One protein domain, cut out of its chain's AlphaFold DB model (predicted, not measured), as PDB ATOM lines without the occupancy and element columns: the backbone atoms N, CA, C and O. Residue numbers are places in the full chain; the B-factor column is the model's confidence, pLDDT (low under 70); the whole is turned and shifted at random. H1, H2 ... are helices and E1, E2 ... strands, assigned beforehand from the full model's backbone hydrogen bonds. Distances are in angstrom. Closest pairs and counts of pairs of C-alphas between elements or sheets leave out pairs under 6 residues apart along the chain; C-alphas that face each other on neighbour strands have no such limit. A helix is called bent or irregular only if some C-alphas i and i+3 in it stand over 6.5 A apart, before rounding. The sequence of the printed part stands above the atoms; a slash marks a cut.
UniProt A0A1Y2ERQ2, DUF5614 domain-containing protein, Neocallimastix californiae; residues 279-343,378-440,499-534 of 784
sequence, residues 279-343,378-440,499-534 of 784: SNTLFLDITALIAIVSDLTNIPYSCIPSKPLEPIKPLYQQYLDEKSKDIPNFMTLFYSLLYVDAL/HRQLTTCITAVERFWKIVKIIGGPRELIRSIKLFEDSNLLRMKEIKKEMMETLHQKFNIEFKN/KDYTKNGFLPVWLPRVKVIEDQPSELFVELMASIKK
ATOM      1  N   SER A 279     -46.758 -25.217 173.976       67.25
ATOM      2  CA  SER A 279     -47.482 -25.788 172.840       67.25
ATOM      3  C   SER A 279     -47.998 -24.666 171.922       67.25
ATOM      4  O   SER A 279     -48.504 -23.653 172.403       67.25
ATOM      5  N   ASN A 280     -47.965 -24.875 170.598       78.50
ATOM      6  CA  ASN A 280     -48.545 -23.955 169.599       78.50
ATOM      7  C   ASN A 280     -50.058 -23.701 169.797       78.50
ATOM      8  O   ASN A 280     -50.635 -22.826 169.151       78.50
ATOM      9  N   THR A 281     -50.706 -24.486 170.659       79.75
ATOM     10  CA  THR A 281     -52.112 -24.375 171.043       79.75
ATOM     11  C   THR A 281     -52.226 -24.054 172.532       79.75
ATOM     12  O   THR A 281     -51.667 -24.780 173.358       79.75
ATOM     13  N   LEU A 282     -52.994 -23.019 172.877       83.69
ATOM     14  CA  LEU A 282     -53.371 -22.711 174.257       83.69
ATOM     15  C   LEU A 282     -54.824 -23.147 174.479       83.69
ATOM     16  O   LEU A 282     -55.730 -22.672 173.792       83.69
ATOM     17  N   PHE A 283     -55.042 -24.062 175.423       83.06
ATOM     18  CA  PHE A 283     -56.380 -24.541 175.764       83.06
ATOM     19  C   PHE A 283     -57.021 -23.623 176.808       83.06
ATOM     20  O   PHE A 283     -56.495 -23.483 177.909       83.06
ATOM     21  N   LEU A 284     -58.146 -23.008 176.450       88.38
ATOM     22  CA  LEU A 284     -58.914 -22.111 177.309       88.38
ATOM     23  C   LEU A 284     -60.034 -22.883 178.001       88.38
ATOM     24  O   LEU A 284     -60.872 -23.498 177.333       88.38
ATOM     25  N   ASP A 285     -60.065 -22.815 179.328       86.00
ATOM     26  CA  ASP A 285     -61.211 -23.241 180.124       86.00
ATOM     27  C   ASP A 285     -62.235 -22.098 180.268       86.00
ATOM     28  O   ASP A 285     -62.073 -21.002 179.727       86.00
ATOM     29  N   ILE A 286     -63.318 -22.357 181.003       88.94
ATOM     30  CA  ILE A 286     -64.363 -21.357 181.249       88.94
ATOM     31  C   ILE A 286     -63.820 -20.107 181.958       88.94
ATOM     32  O   ILE A 286     -64.231 -18.997 181.630       88.94
ATOM     33  N   THR A 287     -62.882 -20.269 182.894       85.25
ATOM     34  CA  THR A 287     -62.307 -19.174 183.684       85.25
ATOM     35  C   THR A 287     -61.451 -18.272 182.805       85.25
ATOM     36  O   THR A 287     -61.597 -17.054 182.861       85.25
ATOM     37  N   ALA A 288     -60.624 -18.852 181.932       87.50
ATOM     38  CA  ALA A 288     -59.844 -18.115 180.947       87.50
ATOM     39  C   ALA A 288     -60.741 -17.382 179.937       87.50
ATOM     40  O   ALA A 288     -60.464 -16.231 179.616       87.50
ATOM     41  N   LEU A 289     -61.840 -17.993 179.472       89.69
ATOM     42  CA  LEU A 289     -62.809 -17.314 178.599       89.69
ATOM     43  C   LEU A 289     -63.478 -16.115 179.297       89.69
ATOM     44  O   LEU A 289     -63.573 -15.041 178.700       89.69
ATOM     45  N   ILE A 290     -63.898 -16.271 180.561       89.38
ATOM     46  CA  ILE A 290     -64.449 -15.172 181.376       89.38
ATOM     47  C   ILE A 290     -63.410 -14.066 181.552       89.38
ATOM     48  O   ILE A 290     -63.731 -12.908 181.311       89.38
ATOM     49  N   ALA A 291     -62.176 -14.410 181.928       87.75
ATOM     50  CA  ALA A 291     -61.112 -13.438 182.156       87.75
ATOM     51  C   ALA A 291     -60.769 -12.656 180.877       87.75
ATOM     52  O   ALA A 291     -60.735 -11.432 180.919       87.75
ATOM     53  N   ILE A 292     -60.638 -13.326 179.722       87.50
ATOM     54  CA  ILE A 292     -60.422 -12.661 178.424       87.50
ATOM     55  C   ILE A 292     -61.537 -11.647 178.137       87.50
ATOM     56  O   ILE A 292     -61.249 -10.503 177.802       87.50
ATOM     57  N   VAL A 293     -62.811 -12.035 178.260       86.50
ATOM     58  CA  VAL A 293     -63.926 -11.135 177.910       86.50
ATOM     59  C   VAL A 293     -64.126 -10.026 178.944       86.50
ATOM     60  O   VAL A 293     -64.373  -8.885 178.554       86.50
ATOM     61  N   SER A 294     -63.973 -10.325 180.235       86.25
ATOM     62  CA  SER A 294     -64.086  -9.357 181.331       86.25
ATOM     63  C   SER A 294     -62.956  -8.329 181.292       86.25
ATOM     64  O   SER A 294     -63.220  -7.130 181.234       86.25
ATOM     65  N   ASP A 295     -61.698  -8.772 181.251       83.88
ATOM     66  CA  ASP A 295     -60.551  -7.863 181.261       83.88
ATOM     67  C   ASP A 295     -60.524  -7.001 180.002       83.88
ATOM     68  O   ASP A 295     -60.320  -5.794 180.106       83.88
ATOM     69  N   LEU A 296     -60.817  -7.568 178.820       81.19
ATOM     70  CA  LEU A 296     -61.010  -6.745 177.628       81.19
ATOM     71  C   LEU A 296     -62.092  -5.693 177.880       81.19
ATOM     72  O   LEU A 296     -61.873  -4.528 177.553       81.19
ATOM     73  N   THR A 297     -63.249  -6.065 178.443       82.31
ATOM     74  CA  THR A 297     -64.389  -5.151 178.693       82.31
ATOM     75  C   THR A 297     -64.061  -3.986 179.617       82.31
ATOM     76  O   THR A 297     -64.551  -2.880 179.381       82.31
ATOM     77  N   ASN A 298     -63.144  -4.196 180.557       81.00
ATOM     78  CA  ASN A 298     -62.655  -3.155 181.454       81.00
ATOM     79  C   ASN A 298     -61.512  -2.306 180.862       81.00
ATOM     80  O   ASN A 298     -61.249  -1.220 181.374       81.00
ATOM     81  N   ILE A 299     -60.848  -2.742 179.783       76.00
ATOM     82  CA  ILE A 299     -59.830  -1.939 179.086       76.00
ATOM     83  C   ILE A 299     -60.523  -0.871 178.208       76.00
ATOM     84  O   ILE A 299     -61.274  -1.228 177.291       76.00
ATOM     85  N   PRO A 300     -60.260   0.438 178.426       75.38
ATOM     86  CA  PRO A 300     -60.728   1.501 177.536       75.38
ATOM     87  C   PRO A 300     -60.204   1.288 176.114       75.38
ATOM     88  O   PRO A 300     -59.058   0.884 175.938       75.38
ATOM     89  N   TYR A 301     -61.001   1.595 175.088       66.81
ATOM     90  CA  TYR A 301     -60.595   1.368 173.693       66.81
ATOM     91  C   TYR A 301     -59.300   2.111 173.318       66.81
ATOM     92  O   TYR A 301     -58.449   1.548 172.638       66.81
ATOM     93  N   SER A 302     -59.096   3.320 173.851       71.31
ATOM     94  CA  SER A 302     -57.852   4.098 173.727       71.31
ATOM     95  C   SER A 302     -56.612   3.414 174.323       71.31
ATOM     96  O   SER A 302     -55.495   3.715 173.915       71.31
ATOM     97  N   CYS A 303     -56.797   2.483 175.260       68.44
ATOM     98  CA  CYS A 303     -55.735   1.693 175.884       68.44
ATOM     99  C   CYS A 303     -55.507   0.339 175.190       68.44
ATOM    100  O   CYS A 303     -54.600  -0.393 175.585       68.44
ATOM    101  N   ILE A 304     -56.310  -0.026 174.180       66.31
ATOM    102  CA  ILE A 304     -56.057  -1.210 173.351       66.31
ATOM    103  C   ILE A 304     -55.028  -0.813 172.285       66.31
ATOM    104  O   ILE A 304     -55.354  -0.040 171.382       66.31
ATOM    105  N   PRO A 305     -53.789  -1.331 172.332       66.19
ATOM    106  CA  PRO A 305     -52.783  -0.965 171.348       66.19
ATOM    107  C   PRO A 305     -53.178  -1.526 169.978       66.19
ATOM    108  O   PRO A 305     -53.544  -2.696 169.844       66.19
ATOM    109  N   SER A 306     -53.108  -0.677 168.950       65.94
ATOM    110  CA  SER A 306     -53.421  -1.040 167.559       65.94
ATOM    111  C   SER A 306     -52.382  -1.984 166.951       65.94
ATOM    112  O   SER A 306     -52.704  -2.811 166.098       65.94
ATOM    113  N   LYS A 307     -51.137  -1.897 167.426       67.00
ATOM    114  CA  LYS A 307     -50.062  -2.858 167.166       67.00
ATOM    115  C   LYS A 307     -50.059  -3.931 168.264       67.00
ATOM    116  O   LYS A 307     -50.436  -3.618 169.395       67.00
ATOM    117  N   PRO A 308     -49.627  -5.174 167.979       60.38
ATOM    118  CA  PRO A 308     -49.337  -6.126 169.045       60.38
ATOM    119  C   PRO A 308     -48.351  -5.487 170.028       60.38
ATOM    120  O   PRO A 308     -47.396  -4.835 169.601       60.38
ATOM    121  N   LEU A 309     -48.591  -5.652 171.334       59.22
ATOM    122  CA  LEU A 309     -47.624  -5.238 172.350       59.22
ATOM    123  C   LEU A 309     -46.279  -5.888 172.029       59.22
ATOM    124  O   LEU A 309     -46.232  -7.096 171.778       59.22
ATOM    125  N   GLU A 310     -45.198  -5.107 172.065       57.38
ATOM    126  CA  GLU A 310     -43.870  -5.706 172.064       57.38
ATOM    127  C   GLU A 310     -43.815  -6.718 173.217       57.38
ATOM    128  O   GLU A 310     -44.255  -6.384 174.323       57.38
ATOM    129  N   PRO A 311     -43.347  -7.958 172.979       53.16
ATOM    130  CA  PRO A 311     -43.285  -8.983 174.009       53.16
ATOM    131  C   PRO A 311     -42.437  -8.465 175.167       53.16
ATOM    132  O   PRO A 311     -41.209  -8.388 175.077       53.16
ATOM    133  N   ILE A 312     -43.122  -8.061 176.237       52.38
ATOM    134  CA  ILE A 312     -42.517  -7.340 177.350       52.38
ATOM    135  C   ILE A 312     -41.415  -8.230 177.926       52.38
ATOM    136  O   ILE A 312     -41.678  -9.395 178.250       52.38
ATOM    137  N   LYS A 313     -40.188  -7.684 178.029       55.00
ATOM    138  CA  LYS A 313     -39.019  -8.360 178.627       55.00
ATOM    139  C   LYS A 313     -39.480  -9.131 179.858       55.00
ATOM    140  O   LYS A 313     -40.150  -8.528 180.693       55.00
ATOM    141  N   PRO A 314     -39.193 -10.441 179.933       51.22
ATOM    142  CA  PRO A 314     -40.131 -11.425 180.447       51.22
ATOM    143  C   PRO A 314     -40.724 -10.993 181.787       51.22
ATOM    144  O   PRO A 314     -40.096 -11.140 182.829       51.22
ATOM    145  N   LEU A 315     -41.969 -10.515 181.761       47.62
ATOM    146  CA  LEU A 315     -42.747 -10.225 182.972       47.62
ATOM    147  C   LEU A 315     -42.933 -11.481 183.830       47.62
ATOM    148  O   LEU A 315     -43.094 -11.407 185.041       47.62
ATOM    149  N   TYR A 316     -42.811 -12.648 183.198       51.19
ATOM    150  CA  TYR A 316     -42.672 -13.933 183.862       51.19
ATOM    151  C   TYR A 316     -41.423 -14.029 184.760       51.19
ATOM    152  O   TYR A 316     -41.489 -14.622 185.828       51.19
ATOM    153  N   GLN A 317     -40.303 -13.409 184.374       51.47
ATOM    154  CA  GLN A 317     -39.098 -13.298 185.203       51.47
ATOM    155  C   GLN A 317     -39.344 -12.367 186.398       51.47
ATOM    156  O   GLN A 317     -39.040 -12.750 187.518       51.47
ATOM    157  N   GLN A 318     -39.983 -11.206 186.189       51.22
ATOM    158  CA  GLN A 318     -40.385 -10.313 187.291       51.22
ATOM    159  C   GLN A 318     -41.405 -10.956 188.247       51.22
ATOM    160  O   GLN A 318     -41.407 -10.642 189.429       51.22
ATOM    161  N   TYR A 319     -42.251 -11.864 187.755       53.12
ATOM    162  CA  TYR A 319     -43.166 -12.666 188.574       53.12
ATOM    163  C   TYR A 319     -42.449 -13.775 189.371       53.12
ATOM    164  O   TYR A 319     -42.900 -14.138 190.455       53.12
ATOM    165  N   LEU A 320     -41.345 -14.321 188.845       51.28
ATOM    166  CA  LEU A 320     -40.502 -15.302 189.543       51.28
ATOM    167  C   LEU A 320     -39.533 -14.651 190.544       51.28
ATOM    168  O   LEU A 320     -39.165 -15.285 191.532       51.28
ATOM    169  N   ASP A 321     -39.134 -13.400 190.314       55.12
ATOM    170  CA  ASP A 321     -38.367 -12.610 191.268       55.12
ATOM    171  C   ASP A 321     -39.284 -12.179 192.430       55.12
ATOM    172  O   ASP A 321     -40.066 -11.237 192.306       55.12
ATOM    173  N   GLU A 322     -39.134 -12.814 193.602       48.72
ATOM    174  CA  GLU A 322     -39.931 -12.609 194.840       48.72
ATOM    175  C   GLU A 322     -40.005 -11.150 195.366       48.72
ATOM    176  O   GLU A 322     -40.625 -10.873 196.393       48.72
ATOM    177  N   LYS A 323     -39.349 -10.202 194.689       51.62
ATOM    178  CA  LYS A 323     -39.302  -8.772 195.015       51.62
ATOM    179  C   LYS A 323     -40.366  -7.937 194.293       51.62
ATOM    180  O   LYS A 323     -40.551  -6.782 194.680       51.62
ATOM    181  N   SER A 324     -41.062  -8.471 193.281       56.47
ATOM    182  CA  SER A 324     -42.205  -7.767 192.680       56.47
ATOM    183  C   SER A 324     -43.381  -7.742 193.656       56.47
ATOM    184  O   SER A 324     -43.946  -8.783 193.985       56.47
ATOM    185  N   LYS A 325     -43.764  -6.548 194.123       65.25
ATOM    186  CA  LYS A 325     -44.962  -6.368 194.964       65.25
ATOM    187  C   LYS A 325     -46.262  -6.410 194.164       65.25
ATOM    188  O   LYS A 325     -47.305  -6.722 194.732       65.25
ATOM    189  N   ASP A 326     -46.185  -6.121 192.869       66.31
ATOM    190  CA  ASP A 326     -47.348  -6.015 191.999       66.31
ATOM    191  C   ASP A 326     -47.560  -7.329 191.245       66.31
ATOM    192  O   ASP A 326     -46.672  -7.826 190.543       66.31
ATOM    193  N   ILE A 327     -48.754  -7.903 191.403       53.38
ATOM    194  CA  ILE A 327     -49.191  -9.071 190.639       53.38
ATOM    195  C   ILE A 327     -49.667  -8.562 189.269       53.38
ATOM    196  O   ILE A 327     -50.622  -7.782 189.226       53.38
ATOM    197  N   PRO A 328     -49.053  -8.978 188.145       64.69
ATOM    198  CA  PRO A 328     -49.512  -8.559 186.825       64.69
ATOM    199  C   PRO A 328     -50.944  -9.042 186.572       64.69
ATOM    200  O   PRO A 328     -51.298 -10.172 186.920       64.69
ATOM    201  N   ASN A 329     -51.772  -8.201 185.939       70.62
ATOM    202  CA  ASN A 329     -53.142  -8.591 185.596       70.62
ATOM    203  C   ASN A 329     -53.158  -9.802 184.644       70.62
ATOM    204  O   ASN A 329     -52.174 -10.091 183.953       70.62
ATOM    205  N   PHE A 330     -54.280 -10.529 184.609       74.06
ATOM    206  CA  PHE A 330     -54.379 -11.766 183.832       74.06
ATOM    207  C   PHE A 330     -54.044 -11.535 182.352       74.06
ATOM    208  O   PHE A 330     -53.247 -12.295 181.800       74.06
ATOM    209  N   MET A 331     -54.541 -10.455 181.735       72.00
ATOM    210  CA  MET A 331     -54.199 -10.126 180.343       72.00
ATOM    211  C   MET A 331     -52.700  -9.954 180.112       72.00
ATOM    212  O   MET A 331     -52.199 -10.398 179.091       72.00
ATOM    213  N   THR A 332     -51.953  -9.386 181.053       71.44
ATOM    214  CA  THR A 332     -50.502  -9.183 180.924       71.44
ATOM    215  C   THR A 332     -49.742 -10.516 180.871       71.44
ATOM    216  O   THR A 332     -48.861 -10.717 180.028       71.44
ATOM    217  N   LEU A 333     -50.131 -11.475 181.716       71.44
ATOM    218  CA  LEU A 333     -49.618 -12.847 181.666       71.44
ATOM    219  C   LEU A 333     -50.088 -13.575 180.396       71.44
ATOM    220  O   LEU A 333     -49.302 -14.253 179.736       71.44
ATOM    221  N   PHE A 334     -51.351 -13.397 180.014       77.06
ATOM    222  CA  PHE A 334     -51.955 -14.002 178.831       77.06
ATOM    223  C   PHE A 334     -51.310 -13.511 177.523       77.06
ATOM    224  O   PHE A 334     -50.995 -14.318 176.651       77.06
ATOM    225  N   TYR A 335     -51.017 -12.213 177.407       74.56
ATOM    226  CA  TYR A 335     -50.247 -11.631 176.307       74.56
ATOM    227  C   TYR A 335     -48.828 -12.187 176.283       74.56
ATOM    228  O   TYR A 335     -48.377 -12.648 175.237       74.56
ATOM    229  N   SER A 336     -48.156 -12.246 177.435       70.38
ATOM    230  CA  SER A 336     -46.834 -12.875 177.525       70.38
ATOM    231  C   SER A 336     -46.872 -14.306 176.964       70.38
ATOM    232  O   SER A 336     -46.039 -14.657 176.134       70.38
ATOM    233  N   LEU A 337     -47.894 -15.100 177.313       72.25
ATOM    234  CA  LEU A 337     -48.109 -16.459 176.798       72.25
ATOM    235  C   LEU A 337     -48.497 -16.531 175.309       72.25
ATOM    236  O   LEU A 337     -48.193 -17.535 174.666       72.25
ATOM    237  N   LEU A 338     -49.152 -15.516 174.746       73.75
ATOM    238  CA  LEU A 338     -49.498 -15.468 173.319       73.75
ATOM    239  C   LEU A 338     -48.295 -15.167 172.412       73.75
ATOM    240  O   LEU A 338     -48.293 -15.613 171.263       73.75
ATOM    241  N   TYR A 339     -47.294 -14.435 172.917       68.12
ATOM    242  CA  TYR A 339     -46.222 -13.831 172.110       68.12
ATOM    243  C   TYR A 339     -44.801 -14.385 172.348       68.12
ATOM    244  O   TYR A 339     -43.874 -13.950 171.665       68.12
ATOM    245  N   VAL A 340     -44.609 -15.365 173.247       61.25
ATOM    246  CA  VAL A 340     -43.284 -15.938 173.612       61.25
ATOM    247  C   VAL A 340     -42.396 -16.280 172.402       61.25
ATOM    248  O   VAL A 340     -41.187 -16.050 172.427       61.25
ATOM    249  N   ASP A 341     -42.976 -16.825 171.331       55.50
ATOM    250  CA  ASP A 341     -42.214 -17.361 170.194       55.50
ATOM    251  C   ASP A 341     -41.727 -16.292 169.196       55.50
ATOM    252  O   ASP A 341     -40.909 -16.597 168.325       55.50
ATOM    253  N   ALA A 342     -42.162 -15.033 169.337       52.78
ATOM    254  CA  ALA A 342     -41.769 -13.936 168.448       52.78
ATOM    255  C   ALA A 342     -40.272 -13.583 168.543       52.78
ATOM    256  O   ALA A 342     -39.649 -13.282 167.529       52.78
ATOM    257  N   LEU A 343     -39.687 -13.652 169.747       50.88
ATOM    258  CA  LEU A 343     -38.295 -13.250 170.012       50.88
ATOM    259  C   LEU A 343     -37.261 -14.361 169.781       50.88
ATOM    260  O   LEU A 343     -36.071 -14.082 169.683       50.88
ATOM    261  N   HIS A 378     -48.554 -16.500 166.081       75.31
ATOM    262  CA  HIS A 378     -49.439 -16.478 167.236       75.31
ATOM    263  C   HIS A 378     -49.902 -17.895 167.583       75.31
ATOM    264  O   HIS A 378     -50.141 -18.729 166.702       75.31
ATOM    265  N   ARG A 379     -50.085 -18.156 168.876       81.75
ATOM    266  CA  ARG A 379     -50.645 -19.432 169.323       81.75
ATOM    267  C   ARG A 379     -52.122 -19.527 169.002       81.75
ATOM    268  O   ARG A 379     -52.882 -18.576 169.173       81.75
ATOM    269  N   GLN A 380     -52.533 -20.719 168.594       86.50
ATOM    270  CA  GLN A 380     -53.934 -21.030 168.374       86.50
ATOM    271  C   GLN A 380     -54.636 -21.166 169.727       86.50
ATOM    272  O   GLN A 380     -54.421 -22.137 170.452       86.50
ATOM    273  N   LEU A 381     -55.510 -20.217 170.052       91.00
ATOM    274  CA  LEU A 381     -56.444 -20.375 171.160       91.00
ATOM    275  C   LEU A 381     -57.460 -21.464 170.799       91.00
ATOM    276  O   LEU A 381     -58.004 -21.470 169.696       91.00
ATOM    277  N   THR A 382     -57.693 -22.420 171.697       88.50
ATOM    278  CA  THR A 382     -58.646 -23.522 171.490       88.50
ATOM    279  C   THR A 382     -59.482 -23.753 172.740       88.50
ATOM    280  O   THR A 382     -58.958 -23.731 173.847       88.50
ATOM    281  N   THR A 383     -60.777 -24.008 172.582       91.94
ATOM    282  CA  THR A 383     -61.675 -24.360 173.692       91.94
ATOM    283  C   THR A 383     -62.713 -25.387 173.241       91.94
ATOM    284  O   THR A 383     -62.959 -25.521 172.042       91.94
ATOM    285  N   CYS A 384     -63.313 -26.133 174.167       91.12
ATOM    286  CA  CYS A 384     -64.334 -27.130 173.840       91.12
ATOM    287  C   CYS A 384     -65.751 -26.533 173.905       91.12
ATOM    288  O   CYS A 384     -66.003 -25.587 174.655       91.12
ATOM    289  N   ILE A 385     -66.692 -27.070 173.125       93.62
ATOM    290  CA  ILE A 385     -68.053 -26.520 173.029       93.62
ATOM    291  C   ILE A 385     -68.792 -26.501 174.382       93.62
ATOM    292  O   ILE A 385     -69.469 -25.515 174.661       93.62
ATOM    293  N   THR A 386     -68.580 -27.470 175.286       87.38
ATOM    294  CA  THR A 386     -69.113 -27.408 176.666       87.38
ATOM    295  C   THR A 386     -68.582 -26.200 177.442       87.38
ATOM    296  O   THR A 386     -69.331 -25.585 178.205       87.38
ATOM    297  N   ALA A 387     -67.305 -25.835 177.278       89.88
ATOM    298  CA  ALA A 387     -66.753 -24.655 177.941       89.88
ATOM    299  C   ALA A 387     -67.418 -23.377 177.412       89.88
ATOM    300  O   ALA A 387     -67.796 -22.528 178.218       89.88
ATOM    301  N   VAL A 388     -67.665 -23.292 176.097       94.69
ATOM    302  CA  VAL A 388     -68.400 -22.171 175.488       94.69
ATOM    303  C   VAL A 388     -69.861 -22.130 175.932       94.69
ATOM    304  O   VAL A 388     -70.351 -21.055 176.252       94.69
ATOM    305  N   GLU A 389     -70.560 -23.263 176.033       93.81
ATOM    306  CA  GLU A 389     -71.941 -23.292 176.538       93.81
ATOM    307  C   GLU A 389     -72.050 -22.836 177.998       93.81
ATOM    308  O   GLU A 389     -72.992 -22.133 178.366       93.81
ATOM    309  N   ARG A 390     -71.105 -23.246 178.855       92.75
ATOM    310  CA  ARG A 390     -71.073 -22.817 180.261       92.75
ATOM    311  C   ARG A 390     -70.704 -21.337 180.378       92.75
ATOM    312  O   ARG A 390     -71.372 -20.612 181.109       92.75
ATOM    313  N   PHE A 391     -69.689 -20.894 179.635       95.75
ATOM    314  CA  PHE A 391     -69.313 -19.486 179.501       95.75
ATOM    315  C   PHE A 391     -70.517 -18.646 179.052       95.75
ATOM    316  O   PHE A 391     -70.859 -17.653 179.689       95.75
ATOM    317  N   TRP A 392     -71.226 -19.106 178.018       96.50
ATOM    318  CA  TRP A 392     -72.395 -18.428 177.484       96.50
ATOM    319  C   TRP A 392     -73.516 -18.310 178.515       96.50
ATOM    320  O   TRP A 392     -74.037 -17.219 178.710       96.50
ATOM    321  N   LYS A 393     -73.841 -19.381 179.250       94.94
ATOM    322  CA  LYS A 393     -74.840 -19.329 180.335       94.94
ATOM    323  C   LYS A 393     -74.518 -18.266 181.390       94.94
ATOM    324  O   LYS A 393     -75.443 -17.661 181.920       94.94
ATOM    325  N   ILE A 394     -73.237 -18.025 181.673       93.25
ATOM    326  CA  ILE A 394     -72.803 -16.970 182.595       93.25
ATOM    327  C   ILE A 394     -73.000 -15.594 181.946       93.25
ATOM    328  O   ILE A 394     -73.763 -14.788 182.476       93.25
ATOM    329  N   VAL A 395     -72.396 -15.337 180.780       93.94
ATOM    330  CA  VAL A 395     -72.479 -14.020 180.109       93.94
ATOM    331  C   VAL A 395     -73.922 -13.653 179.732       93.94
ATOM    332  O   VAL A 395     -74.314 -12.498 179.865       93.94
ATOM    333  N   LYS A 396     -74.766 -14.623 179.369       95.31
ATOM    334  CA  LYS A 396     -76.204 -14.417 179.136       95.31
ATOM    335  C   LYS A 396     -76.918 -13.820 180.352       95.31
ATOM    336  O   LYS A 396     -77.835 -13.017 180.188       95.31
ATOM    337  N   ILE A 397     -76.513 -14.197 181.564       95.19
ATOM    338  CA  ILE A 397     -77.100 -13.686 182.805       95.19
ATOM    339  C   ILE A 397     -76.452 -12.345 183.169       95.19
ATOM    340  O   ILE A 397     -77.155 -11.336 183.183       95.19
ATOM    341  N   ILE A 398     -75.135 -12.327 183.405       93.56
ATOM    342  CA  ILE A 398     -74.429 -11.191 184.034       93.56
ATOM    343  C   ILE A 398     -73.762 -10.209 183.060       93.56
ATOM    344  O   ILE A 398     -73.343  -9.139 183.482       93.56
ATOM    345  N   GLY A 399     -73.618 -10.565 181.782       92.50
ATOM    346  CA  GLY A 399     -72.912  -9.749 180.798       92.50
ATOM    347  C   GLY A 399     -73.712  -8.525 180.359       92.50
ATOM    348  O   GLY A 399     -74.899  -8.632 180.024       92.50
ATOM    349  N   GLY A 400     -73.034  -7.378 180.325       92.62
ATOM    350  CA  GLY A 400     -73.494  -6.168 179.658       92.62
ATOM    351  C   GLY A 400     -73.322  -6.240 178.133       92.62
ATOM    352  O   GLY A 400     -72.921  -7.270 177.574       92.62
ATOM    353  N   PRO A 401     -73.617  -5.143 177.412       92.31
ATOM    354  CA  PRO A 401     -73.594  -5.145 175.951       92.31
ATOM    355  C   PRO A 401     -72.176  -5.353 175.397       92.31
ATOM    356  O   PRO A 401     -72.004  -5.989 174.359       92.31
ATOM    357  N   ARG A 402     -71.139  -4.874 176.102       89.19
ATOM    358  CA  ARG A 402     -69.734  -5.005 175.679       89.19
ATOM    359  C   ARG A 402     -69.235  -6.446 175.799       89.19
ATOM    360  O   ARG A 402     -68.628  -6.951 174.854       89.19
ATOM    361  N   GLU A 403     -69.541  -7.123 176.905       92.31
ATOM    362  CA  GLU A 403     -69.216  -8.533 177.134       92.31
ATOM    363  C   GLU A 403     -69.914  -9.425 176.108       92.31
ATOM    364  O   GLU A 403     -69.292 -10.335 175.557       92.31
ATOM    365  N   LEU A 404     -71.187  -9.146 175.803       93.69
ATOM    366  CA  LEU A 404     -71.953  -9.860 174.780       93.69
ATOM    367  C   LEU A 404     -71.329  -9.700 173.387       93.69
ATOM    368  O   LEU A 404     -70.992 -10.704 172.757       93.69
ATOM    369  N   ILE A 405     -71.108  -8.463 172.922       92.31
ATOM    370  CA  ILE A 405     -70.519  -8.196 171.596       92.31
ATOM    371  C   ILE A 405     -69.140  -8.860 171.465       92.31
ATOM    372  O   ILE A 405     -68.822  -9.455 170.432       92.31
ATOM    373  N   ARG A 406     -68.317  -8.813 172.517       90.62
ATOM    374  CA  ARG A 406     -66.981  -9.422 172.496       90.62
ATOM    375  C   ARG A 406     -67.024 -10.942 172.584       90.62
ATOM    376  O   ARG A 406     -66.229 -11.583 171.908       90.62
ATOM    377  N   SER A 407     -67.994 -11.520 173.293       93.44
ATOM    378  CA  SER A 407     -68.272 -12.964 173.260       93.44
ATOM    379  C   SER A 407     -68.634 -13.443 171.851       93.44
ATOM    380  O   SER A 407     -68.089 -14.441 171.386       93.44
ATOM    381  N   ILE A 408     -69.499 -12.706 171.143       93.81
ATOM    382  CA  ILE A 408     -69.902 -13.006 169.758       93.81
ATOM    383  C   ILE A 408     -68.687 -12.995 168.818       93.81
ATOM    384  O   ILE A 408     -68.513 -13.923 168.025       93.81
ATOM    385  N   LYS A 409     -67.833 -11.968 168.929       91.25
ATOM    386  CA  LYS A 409     -66.615 -11.823 168.111       91.25
ATOM    387  C   LYS A 409     -65.537 -12.861 168.459       91.25
ATOM    388  O   LYS A 409     -64.809 -13.304 167.574       91.25
ATOM    389  N   LEU A 410     -65.446 -13.306 169.717       92.88
ATOM    390  CA  LEU A 410     -64.409 -14.247 170.176       92.88
ATOM    391  C   LEU A 410     -64.506 -15.618 169.488       92.88
ATOM    392  O   LEU A 410     -63.486 -16.269 169.249       92.88
ATOM    393  N   PHE A 411     -65.729 -16.025 169.139       94.56
ATOM    394  CA  PHE A 411     -66.050 -17.309 168.509       94.56
ATOM    395  C   PHE A 411     -66.467 -17.186 167.035       94.56
ATOM    396  O   PHE A 411     -67.054 -18.113 166.476       94.56
ATOM    397  N   GLU A 412     -66.176 -16.049 166.403       91.44
ATOM    398  CA  GLU A 412     -66.666 -15.692 165.071       91.44
ATOM    399  C   GLU A 412     -66.339 -16.714 163.972       91.44
ATOM    400  O   GLU A 412     -67.226 -17.054 163.189       91.44
ATOM    401  N   ASP A 413     -65.115 -17.247 163.976       88.06
ATOM    402  CA  ASP A 413     -64.600 -18.197 162.971       88.06
ATOM    403  C   ASP A 413     -65.005 -19.659 163.220       88.06
ATOM    404  O   ASP A 413     -64.578 -20.574 162.505       88.06
ATOM    405  N   SER A 414     -65.811 -19.928 164.248       89.44
ATOM    406  CA  SER A 414     -66.199 -21.296 164.566       89.44
ATOM    407  C   SER A 414     -67.248 -21.830 163.591       89.44
ATOM    408  O   SER A 414     -68.438 -21.519 163.655       89.44
ATOM    409  N   ASN A 415     -66.805 -22.721 162.705       90.62
ATOM    410  CA  ASN A 415     -67.669 -23.394 161.739       90.62
ATOM    411  C   ASN A 415     -68.558 -24.502 162.335       90.62
ATOM    412  O   ASN A 415     -69.401 -25.044 161.616       90.62
ATOM    413  N   LEU A 416     -68.399 -24.838 163.620       92.38
ATOM    414  CA  LEU A 416     -69.158 -25.902 164.277       92.38
ATOM    415  C   LEU A 416     -70.658 -25.565 164.324       92.38
ATOM    416  O   LEU A 416     -71.034 -24.502 164.813       92.38
ATOM    417  N   LEU A 417     -71.522 -26.487 163.880       93.94
ATOM    418  CA  LEU A 417     -72.977 -26.279 163.813       93.94
ATOM    419  C   LEU A 417     -73.556 -25.790 165.150       93.94
ATOM    420  O   LEU A 417     -74.236 -24.768 165.192       93.94
ATOM    421  N   ARG A 418     -73.191 -26.455 166.254       94.75
ATOM    422  CA  ARG A 418     -73.623 -26.069 167.603       94.75
ATOM    423  C   ARG A 418     -73.143 -24.670 168.008       94.75
ATOM    424  O   ARG A 418     -73.854 -23.959 168.709       94.75
ATOM    425  N   MET A 419     -71.973 -24.238 167.536       95.88
ATOM    426  CA  MET A 419     -71.490 -22.882 167.801       95.88
ATOM    427  C   MET A 419     -72.251 -21.828 166.988       95.88
ATOM    428  O   MET A 419     -72.463 -20.727 167.484       95.88
ATOM    429  N   LYS A 420     -72.738 -22.159 165.783       95.00
ATOM    430  CA  LYS A 420     -73.625 -21.271 165.008       95.00
ATOM    431  C   LYS A 420     -74.961 -21.048 165.723       95.00
ATOM    432  O   LYS A 420     -75.443 -19.920 165.759       95.00
ATOM    433  N   GLU A 421     -75.517 -22.091 166.345       96.38
ATOM    434  CA  GLU A 421     -76.712 -21.983 167.199       96.38
ATOM    435  C   GLU A 421     -76.463 -21.073 168.411       96.38
ATOM    436  O   GLU A 421     -77.235 -20.147 168.647       96.38
ATOM    437  N   ILE A 422     -75.353 -21.272 169.134       95.94
ATOM    438  CA  ILE A 422     -74.983 -20.428 170.282       95.94
ATOM    439  C   ILE A 422     -74.726 -18.977 169.842       95.94
ATOM    440  O   ILE A 422     -75.210 -18.059 170.493       95.94
ATOM    441  N   LYS A 423     -74.025 -18.741 168.720       95.50
ATOM    442  CA  LYS A 423     -73.792 -17.386 168.177       95.50
ATOM    443  C   LYS A 423     -75.117 -16.700 167.828       95.50
ATOM    444  O   LYS A 423     -75.265 -15.512 168.098       95.50
ATOM    445  N   LYS A 424     -76.095 -17.435 167.286       96.00
ATOM    446  CA  LYS A 424     -77.451 -16.916 167.055       96.00
ATOM    447  C   LYS A 424     -78.141 -16.543 168.375       96.00
ATOM    448  O   LYS A 424     -78.620 -15.422 168.491       96.00
ATOM    449  N   GLU A 425     -78.108 -17.415 169.382       96.75
ATOM    450  CA  GLU A 425     -78.676 -17.138 170.713       96.75
ATOM    451  C   GLU A 425     -78.012 -15.921 171.397       96.75
ATOM    452  O   GLU A 425     -78.680 -15.139 172.079       96.75
ATOM    453  N   MET A 426     -76.702 -15.729 171.190       96.12
ATOM    454  CA  MET A 426     -75.956 -14.555 171.653       96.12
ATOM    455  C   MET A 426     -76.449 -13.262 170.994       96.12
ATOM    456  O   MET A 426     -76.691 -12.281 171.697       96.12
ATOM    457  N   MET A 427     -76.627 -13.265 169.668       94.56
ATOM    458  CA  MET A 427     -77.150 -12.117 168.915       94.56
ATOM    459  C   MET A 427     -78.592 -11.783 169.320       94.56
ATOM    460  O   MET A 427     -78.897 -10.626 169.596       94.56
ATOM    461  N   GLU A 428     -79.457 -12.795 169.432       95.56
ATOM    462  CA  GLU A 428     -80.844 -12.635 169.890       95.56
ATOM    463  C   GLU A 428     -80.907 -12.060 171.311       95.56
ATOM    464  O   GLU A 428     -81.689 -11.153 171.574       95.56
ATOM    465  N   THR A 429     -80.044 -12.526 172.221       95.31
ATOM    466  CA  THR A 429     -79.975 -12.001 173.595       95.31
ATOM    467  C   THR A 429     -79.482 -10.551 173.635       95.31
ATOM    468  O   THR A 429     -79.986  -9.765 174.434       95.31
ATOM    469  N   LEU A 430     -78.503 -10.183 172.800       94.44
ATOM    470  CA  LEU A 430     -78.015  -8.804 172.707       94.44
ATOM    471  C   LEU A 430     -79.118  -7.859 172.211       94.44
ATOM    472  O   LEU A 430     -79.326  -6.807 172.814       94.44
ATOM    473  N   HIS A 431     -79.841  -8.258 171.160       93.19
ATOM    474  CA  HIS A 431     -80.989  -7.510 170.642       93.19
ATOM    475  C   HIS A 431     -82.075  -7.363 171.714       93.19
ATOM    476  O   HIS A 431     -82.416  -6.245 172.080       93.19
ATOM    477  N   GLN A 432     -82.510  -8.468 172.328       94.88
ATOM    478  CA  GLN A 432     -83.562  -8.478 173.354       94.88
ATOM    479  C   GLN A 432     -83.231  -7.660 174.610       94.88
ATOM    480  O   GLN A 432     -84.136  -7.094 175.218       94.88
ATOM    481  N   LYS A 433     -81.964  -7.629 175.051       94.12
ATOM    482  CA  LYS A 433     -81.571  -6.895 176.266       94.12
ATOM    483  C   LYS A 433     -81.299  -5.408 176.033       94.12
ATOM    484  O   LYS A 433     -81.421  -4.638 176.980       94.12
ATOM    485  N   PHE A 434     -80.855  -5.022 174.835       93.12
ATOM    486  CA  PHE A 434     -80.261  -3.698 174.597       93.12
ATOM    487  C   PHE A 434     -80.773  -2.987 173.333       93.12
ATOM    488  O   PHE A 434     -80.303  -1.893 173.039       93.12
ATOM    489  N   ASN A 435     -81.710  -3.581 172.585       91.44
ATOM    490  CA  ASN A 435     -82.235  -3.080 171.306       91.44
ATOM    491  C   ASN A 435     -81.137  -2.766 170.265       91.44
ATOM    492  O   ASN A 435     -81.263  -1.846 169.460       91.44
ATOM    493  N   ILE A 436     -80.037  -3.530 170.286       84.00
ATOM    494  CA  ILE A 436     -78.910  -3.364 169.357       84.00
ATOM    495  C   ILE A 436     -79.122  -4.254 168.131       84.00
ATOM    496  O   ILE A 436     -79.005  -5.478 168.214       84.00
ATOM    497  N   GLU A 437     -79.381  -3.635 166.980       79.31
ATOM    498  CA  GLU A 437     -79.460  -4.323 165.689       79.31
ATOM    499  C   GLU A 437     -78.111  -4.343 164.970       79.31
ATOM    500  O   GLU A 437     -77.548  -3.312 164.601       79.31
ATOM    501  N   PHE A 438     -77.604  -5.550 164.715       75.56
ATOM    502  CA  PHE A 438     -76.519  -5.744 163.763       75.56
ATOM    503  C   PHE A 438     -77.079  -5.698 162.342       75.56
ATOM    504  O   PHE A 438     -77.742  -6.638 161.900       75.56
ATOM    505  N   LYS A 439     -76.753  -4.635 161.596       75.25
ATOM    506  CA  LYS A 439     -76.891  -4.649 160.135       75.25
ATOM    507  C   LYS A 439     -76.041  -5.797 159.585       75.25
ATOM    508  O   LYS A 439     -74.867  -5.913 159.934       75.25
ATOM    509  N   ASN A 440     -76.637  -6.656 158.759       64.12
ATOM    510  CA  ASN A 440     -75.937  -7.802 158.184       64.12
ATOM    511  C   ASN A 440     -74.729  -7.316 157.364       64.12
ATOM    512  O   ASN A 440     -74.891  -6.555 156.412       64.12
ATOM    513  N   LYS A 499     -73.591   4.004 167.987       59.56
ATOM    514  CA  LYS A 499     -72.307   4.170 167.281       59.56
ATOM    515  C   LYS A 499     -71.123   3.982 168.244       59.56
ATOM    516  O   LYS A 499     -70.183   3.257 167.902       59.56
ATOM    517  N   ASP A 500     -71.203   4.487 169.473       61.62
ATOM    518  CA  ASP A 500     -70.154   4.298 170.484       61.62
ATOM    519  C   ASP A 500     -70.066   2.868 171.037       61.62
ATOM    520  O   ASP A 500     -68.958   2.376 171.292       61.62
ATOM    521  N   TYR A 501     -71.183   2.141 171.160       58.06
ATOM    522  CA  TYR A 501     -71.139   0.708 171.475       58.06
ATOM    523  C   TYR A 501     -70.455  -0.101 170.367       58.06
ATOM    524  O   TYR A 501     -69.680  -1.009 170.680       58.06
ATOM    525  N   THR A 502     -70.662   0.240 169.086       58.34
ATOM    526  CA  THR A 502     -69.980  -0.470 167.989       58.34
ATOM    527  C   THR A 502     -68.468  -0.248 168.018       58.34
ATOM    528  O   THR A 502     -67.735  -1.238 168.060       58.34
ATOM    529  N   LYS A 503     -67.988   1.006 168.107       65.44
ATOM    530  CA  LYS A 503     -66.547   1.334 168.189       65.44
ATOM    531  C   LYS A 503     -65.860   0.655 169.376       65.44
ATOM    532  O   LYS A 503     -64.807   0.045 169.216       65.44
ATOM    533  N   ASN A 504     -66.473   0.695 170.558       61.25
ATOM    534  CA  ASN A 504     -65.879   0.106 171.760       61.25
ATOM    535  C   ASN A 504     -66.012  -1.428 171.815       61.25
ATOM    536  O   ASN A 504     -65.233  -2.089 172.498       61.25
ATOM    537  N   GLY A 505     -66.958  -2.026 171.089       62.19
ATOM    538  CA  GLY A 505     -67.222  -3.466 171.095       62.19
ATOM    539  C   GLY A 505     -66.284  -4.321 170.234       62.19
ATOM    540  O   GLY A 505     -66.513  -5.522 170.107       62.19
ATOM    541  N   PHE A 506     -65.260  -3.775 169.576       73.81
ATOM    542  CA  PHE A 506     -64.313  -4.603 168.816       73.81
ATOM    543  C   PHE A 506     -63.362  -5.385 169.733       73.81
ATOM    544  O   PHE A 506     -62.969  -4.913 170.802       73.81
ATOM    545  N   LEU A 507     -63.026  -6.609 169.314       78.19
ATOM    546  CA  LEU A 507     -61.844  -7.299 169.821       78.19
ATOM    547  C   LEU A 507     -60.600  -6.683 169.160       78.19
ATOM    548  O   LEU A 507     -60.700  -6.217 168.021       78.19
ATOM    549  N   PRO A 508     -59.435  -6.695 169.825       79.19
ATOM    550  CA  PRO A 508     -58.192  -6.266 169.199       79.19
ATOM    551  C   PRO A 508     -57.887  -7.137 167.974       79.19
ATOM    552  O   PRO A 508     -57.954  -8.361 168.067       79.19
ATOM    553  N   VAL A 509     -57.507  -6.531 166.845       77.81
ATOM    554  CA  VAL A 509     -57.227  -7.256 165.583       77.81
ATOM    555  C   VAL A 509     -56.101  -8.289 165.745       77.81
ATOM    556  O   VAL A 509     -56.100  -9.324 165.085       77.81
ATOM    557  N   TRP A 510     -55.158  -8.036 166.658       79.44
ATOM    558  CA  TRP A 510     -54.061  -8.948 166.979       79.44
ATOM    559  C   TRP A 510     -54.452 -10.109 167.909       79.44
ATOM    560  O   TRP A 510     -53.635 -11.006 168.120       79.44
ATOM    561  N   LEU A 511     -55.651 -10.109 168.511       82.62
ATOM    562  CA  LEU A 511     -56.082 -11.181 169.410       82.62
ATOM    563  C   LEU A 511     -56.416 -12.429 168.575       82.62
ATOM    564  O   LEU A 511     -57.342 -12.376 167.762       82.62
ATOM    565  N   PRO A 512     -55.728 -13.571 168.767       84.81
ATOM    566  CA  PRO A 512     -56.014 -14.761 167.979       84.81
ATOM    567  C   PRO A 512     -57.441 -15.244 168.238       84.81
ATOM    568  O   PRO A 512     -57.856 -15.392 169.386       84.81
ATOM    569  N   ARG A 513     -58.199 -15.513 167.173       86.06
ATOM    570  CA  ARG A 513     -59.575 -16.011 167.292       86.06
ATOM    571  C   ARG A 513     -59.605 -17.397 167.946       86.06
ATOM    572  O   ARG A 513     -58.723 -18.229 167.713       86.06
ATOM    573  N   VAL A 514     -60.625 -17.656 168.766       92.81
ATOM    574  CA  VAL A 514     -60.717 -18.902 169.537       92.81
ATOM    575  C   VAL A 514     -61.331 -20.006 168.683       92.81
ATOM    576  O   VAL A 514     -62.515 -19.986 168.348       92.81
ATOM    577  N   LYS A 515     -60.530 -21.029 168.374       93.50
ATOM    578  CA  LYS A 515     -61.006 -22.240 167.707       93.50
ATOM    579  C   LYS A 515     -61.835 -23.073 168.683       93.50
ATOM    580  O   LYS A 515     -61.293 -23.692 169.599       93.50
ATOM    581  N   VAL A 516     -63.144 -23.136 168.468       93.12
ATOM    582  CA  VAL A 516     -64.002 -24.062 169.216       93.12
ATOM    583  C   VAL A 516     -63.906 -25.450 168.585       93.12
ATOM    584  O   VAL A 516     -64.068 -25.602 167.374       93.12
ATOM    585  N   ILE A 517     -63.629 -26.461 169.402       90.38
ATOM    586  CA  ILE A 517     -63.688 -27.875 169.018       90.38
ATOM    587  C   ILE A 517     -64.933 -28.524 169.621       90.38
ATOM    588  O   ILE A 517     -65.420 -28.101 170.672       90.38
ATOM    589  N   GLU A 518     -65.445 -29.569 168.968       88.75
ATOM    590  CA  GLU A 518     -66.407 -30.459 169.618       88.75
ATOM    591  C   GLU A 518     -65.799 -30.997 170.914       88.75
ATOM    592  O   GLU A 518     -64.597 -31.282 170.983       88.75
ATOM    593  N   ASP A 519     -66.634 -31.160 171.938       80.50
ATOM    594  CA  ASP A 519     -66.247 -31.980 173.071       80.50
ATOM    595  C   ASP A 519     -65.950 -33.363 172.506       80.50
ATOM    596  O   ASP A 519     -66.825 -33.981 171.903       80.50
ATOM    597  N   GLN A 520     -64.727 -33.856 172.692       64.81
ATOM    598  CA  GLN A 520     -64.487 -35.281 172.527       64.81
ATOM    599  C   GLN A 520     -65.381 -35.965 173.566       64.81
ATOM    600  O   GLN A 520     -65.110 -35.806 174.764       64.81
ATOM    601  N   PRO A 521     -66.466 -36.667 173.174       56.19
ATOM    602  CA  PRO A 521     -67.224 -37.426 174.148       56.19
ATOM    603  C   PRO A 521     -66.232 -38.402 174.765       56.19
ATOM    604  O   PRO A 521     -65.471 -39.041 174.033       56.19
ATOM    605  N   SER A 522     -66.200 -38.509 176.097       53.19
ATOM    606  CA  SER A 522     -65.330 -39.509 176.714       53.19
ATOM    607  C   SER A 522     -65.638 -40.855 176.058       53.19
ATOM    608  O   SER A 522     -66.808 -41.173 175.826       53.19
ATOM    609  N   GLU A 523     -64.608 -41.630 175.705       53.31
ATOM    610  CA  GLU A 523     -64.798 -42.906 174.992       53.31
ATOM    611  C   GLU A 523     -65.839 -43.782 175.717       53.31
ATOM    612  O   GLU A 523     -66.650 -44.456 175.094       53.31
ATOM    613  N   LEU A 524     -65.910 -43.655 177.045       47.06
ATOM    614  CA  LEU A 524     -66.883 -44.298 177.922       47.06
ATOM    615  C   LEU A 524     -68.321 -43.781 177.791       47.06
ATOM    616  O   LEU A 524     -69.239 -44.572 177.959       47.06
ATOM    617  N   PHE A 525     -68.562 -42.503 177.480       55.66
ATOM    618  CA  PHE A 525     -69.901 -42.036 177.106       55.66
ATOM    619  C   PHE A 525     -70.334 -42.653 175.770       55.66
ATOM    620  O   PHE A 525     -71.474 -43.103 175.643       55.66
ATOM    621  N   VAL A 526     -69.420 -42.757 174.798       65.88
ATOM    622  CA  VAL A 526     -69.685 -43.421 173.509       65.88
ATOM    623  C   VAL A 526     -69.963 -44.915 173.713       65.88
ATOM    624  O   VAL A 526     -70.974 -45.424 173.226       65.88
ATOM    625  N   GLU A 527     -69.129 -45.611 174.487       65.81
ATOM    626  CA  GLU A 527     -69.291 -47.024 174.852       65.81
ATOM    627  C   GLU A 527     -70.576 -47.270 175.658       65.81
ATOM    628  O   GLU A 527     -71.311 -48.215 175.366       65.81
ATOM    629  N   LEU A 528     -70.905 -46.403 176.624       64.50
ATOM    630  CA  LEU A 528     -72.142 -46.469 177.407       64.50
ATOM    631  C   LEU A 528     -73.369 -46.289 176.509       64.50
ATOM    632  O   LEU A 528     -74.300 -47.094 176.569       64.50
ATOM    633  N   MET A 529     -73.367 -45.288 175.627       71.75
ATOM    634  CA  MET A 529     -74.462 -45.057 174.684       71.75
ATOM    635  C   MET A 529     -74.588 -46.203 173.669       71.75
ATOM    636  O   MET A 529     -75.705 -46.633 173.361       71.75
ATOM    637  N   ALA A 530     -73.471 -46.779 173.214       74.62
ATOM    638  CA  ALA A 530     -73.456 -47.984 172.388       74.62
ATOM    639  C   ALA A 530     -73.993 -49.215 173.144       74.62
ATOM    640  O   ALA A 530     -74.772 -49.988 172.581       74.62
ATOM    641  N   SER A 531     -73.650 -49.378 174.424       73.94
ATOM    642  CA  SER A 531     -74.150 -50.443 175.303       73.94
ATOM    643  C   SER A 531     -75.659 -50.315 175.537       73.94
ATOM    644  O   SER A 531     -76.409 -51.260 175.290       73.94
ATOM    645  N   ILE A 532     -76.148 -49.116 175.870       78.25
ATOM    646  CA  ILE A 532     -77.582 -48.808 175.995       78.25
ATOM    647  C   ILE A 532     -78.314 -49.085 174.670       78.25
ATOM    648  O   ILE A 532     -79.407 -49.659 174.672       78.25
ATOM    649  N   LYS A 533     -77.716 -48.740 173.519       85.44
ATOM    650  CA  LYS A 533     -78.270 -49.038 172.186       85.44
ATOM    651  C   LYS A 533     -78.333 -50.551 171.926       85.44
ATOM    652  O   LYS A 533     -79.394 -51.035 171.531       85.44
ATOM    653  N   LYS A 534     -77.275 -51.314 172.238       85.94
ATOM    654  CA  LYS A 534     -77.259 -52.793 172.178       85.94
ATOM    655  C   LYS A 534     -78.330 -53.412 173.084       85.94
ATOM    656  O   LYS A 534     -79.092 -54.262 172.629       85.94
TER     657      LYS A 534
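AT A GLANCE: This is residues 279 to 343, 378 to 440 and 499 to 534 of the 784 residues of the protein "DUF5614 domain-containing protein" of Neocallimastix californiae (UniProt A0A1Y2ERQ2). A short three-stranded sheet, E1 E2 E3, sits at the end of a helical bundle where H4 and H6 begin; H1 packs slantwise on H4 and H5, with H3 and then H2 farther out. The bundle, H4 H5 H6, is up and down, each helix running against the one before it, and residues 521 to 534, with H8, stick out as an arm. The printed part has 164 residues, with eight named helices and three named strands in the order E1 H1 H2 H3 E2 H4 H5 H6 H7 E3 H8; the sheet is parallel and the class mostly helix. It is only just compact, close to loose, with a radius of gyration of the C-alphas of 18.3 A and spans of 61 by 42 by 26 A.

IN THESE COORDINATES: E1 is residues 281 to 283, beginning at C-alpha 281 (-52.112, -24.375, 171.043); E2 is 380 to 384, 13.2 A, and E3 is 515 to 517. H4 is 385 to 398, 19.9 A; H5 is 401 to 410, 14.2 A; H6 is 417 to 434, 26.1 A. H1 is 286 to 298, 18.3 A; H2 is 315 to 320; H3 is 330 to 342, 20.0 A, irregular, with C-alphas 338 and 341 8.1 A apart. H7 is 499 to 504, and H8 is 523 to 534, 16.2 A, ending at C-alpha 534 (-77.259, -52.793, 172.178).

HOW THE PARTS SIT: In the sheet, E2 is staggered: 380 to 382 pair with E1, where N 282 and O 380 are 2.9 A apart, and 382 to 384 with E3, where N 383 and O 515 are 3.0 A apart. H4 only grazes the sheet with residues 385 to 388, and H3 only grazes it with 334 to 338. H4 and H6 touch at a shallow tilt of 5 degrees, the same way, closest at the C-alphas of Lys 396 and Thr 429, 7.1 A. H5 and H6 form a helical hairpin, closest at the C-alphas of Ile 408 and Lys 423, 6.1 A. H4 and H5 touch only at the corner, and only just, with 3 pairs of C-alphas within 8 A. H1 touches H5 with residues 293 to 297 alone, at a steep tilt of 54 degrees, opposite ways; the closest C-alphas, of Val 293 and Glu 403, are 5.9 A apart. H3 touches H1, about perpendicular at 79 degrees, and H2 touches H3. H7 only just touches H5, with 3 pairs of C-alphas within 8 A; H8 touches no helix. In H1, H2, H5, H6, H7 and H8 every O i to N i+4 pair is within hydrogen-bond range; H3 has 7 of 9, H4 9 of 10.

THE WHOLE: The farthest C-alphas, of Lys 323 and Lys 534, are 62.5 A apart. Residues 344 to 377 and 441 to 498 are not printed, with gaps of 11.9 A and 15.5 A between C-alphas. The link H1 to H2 is long. Mean pLDDT of the printed part is 78.3; among the residues under 70 are 303 to 328, 499 to 505 and 520 to 528.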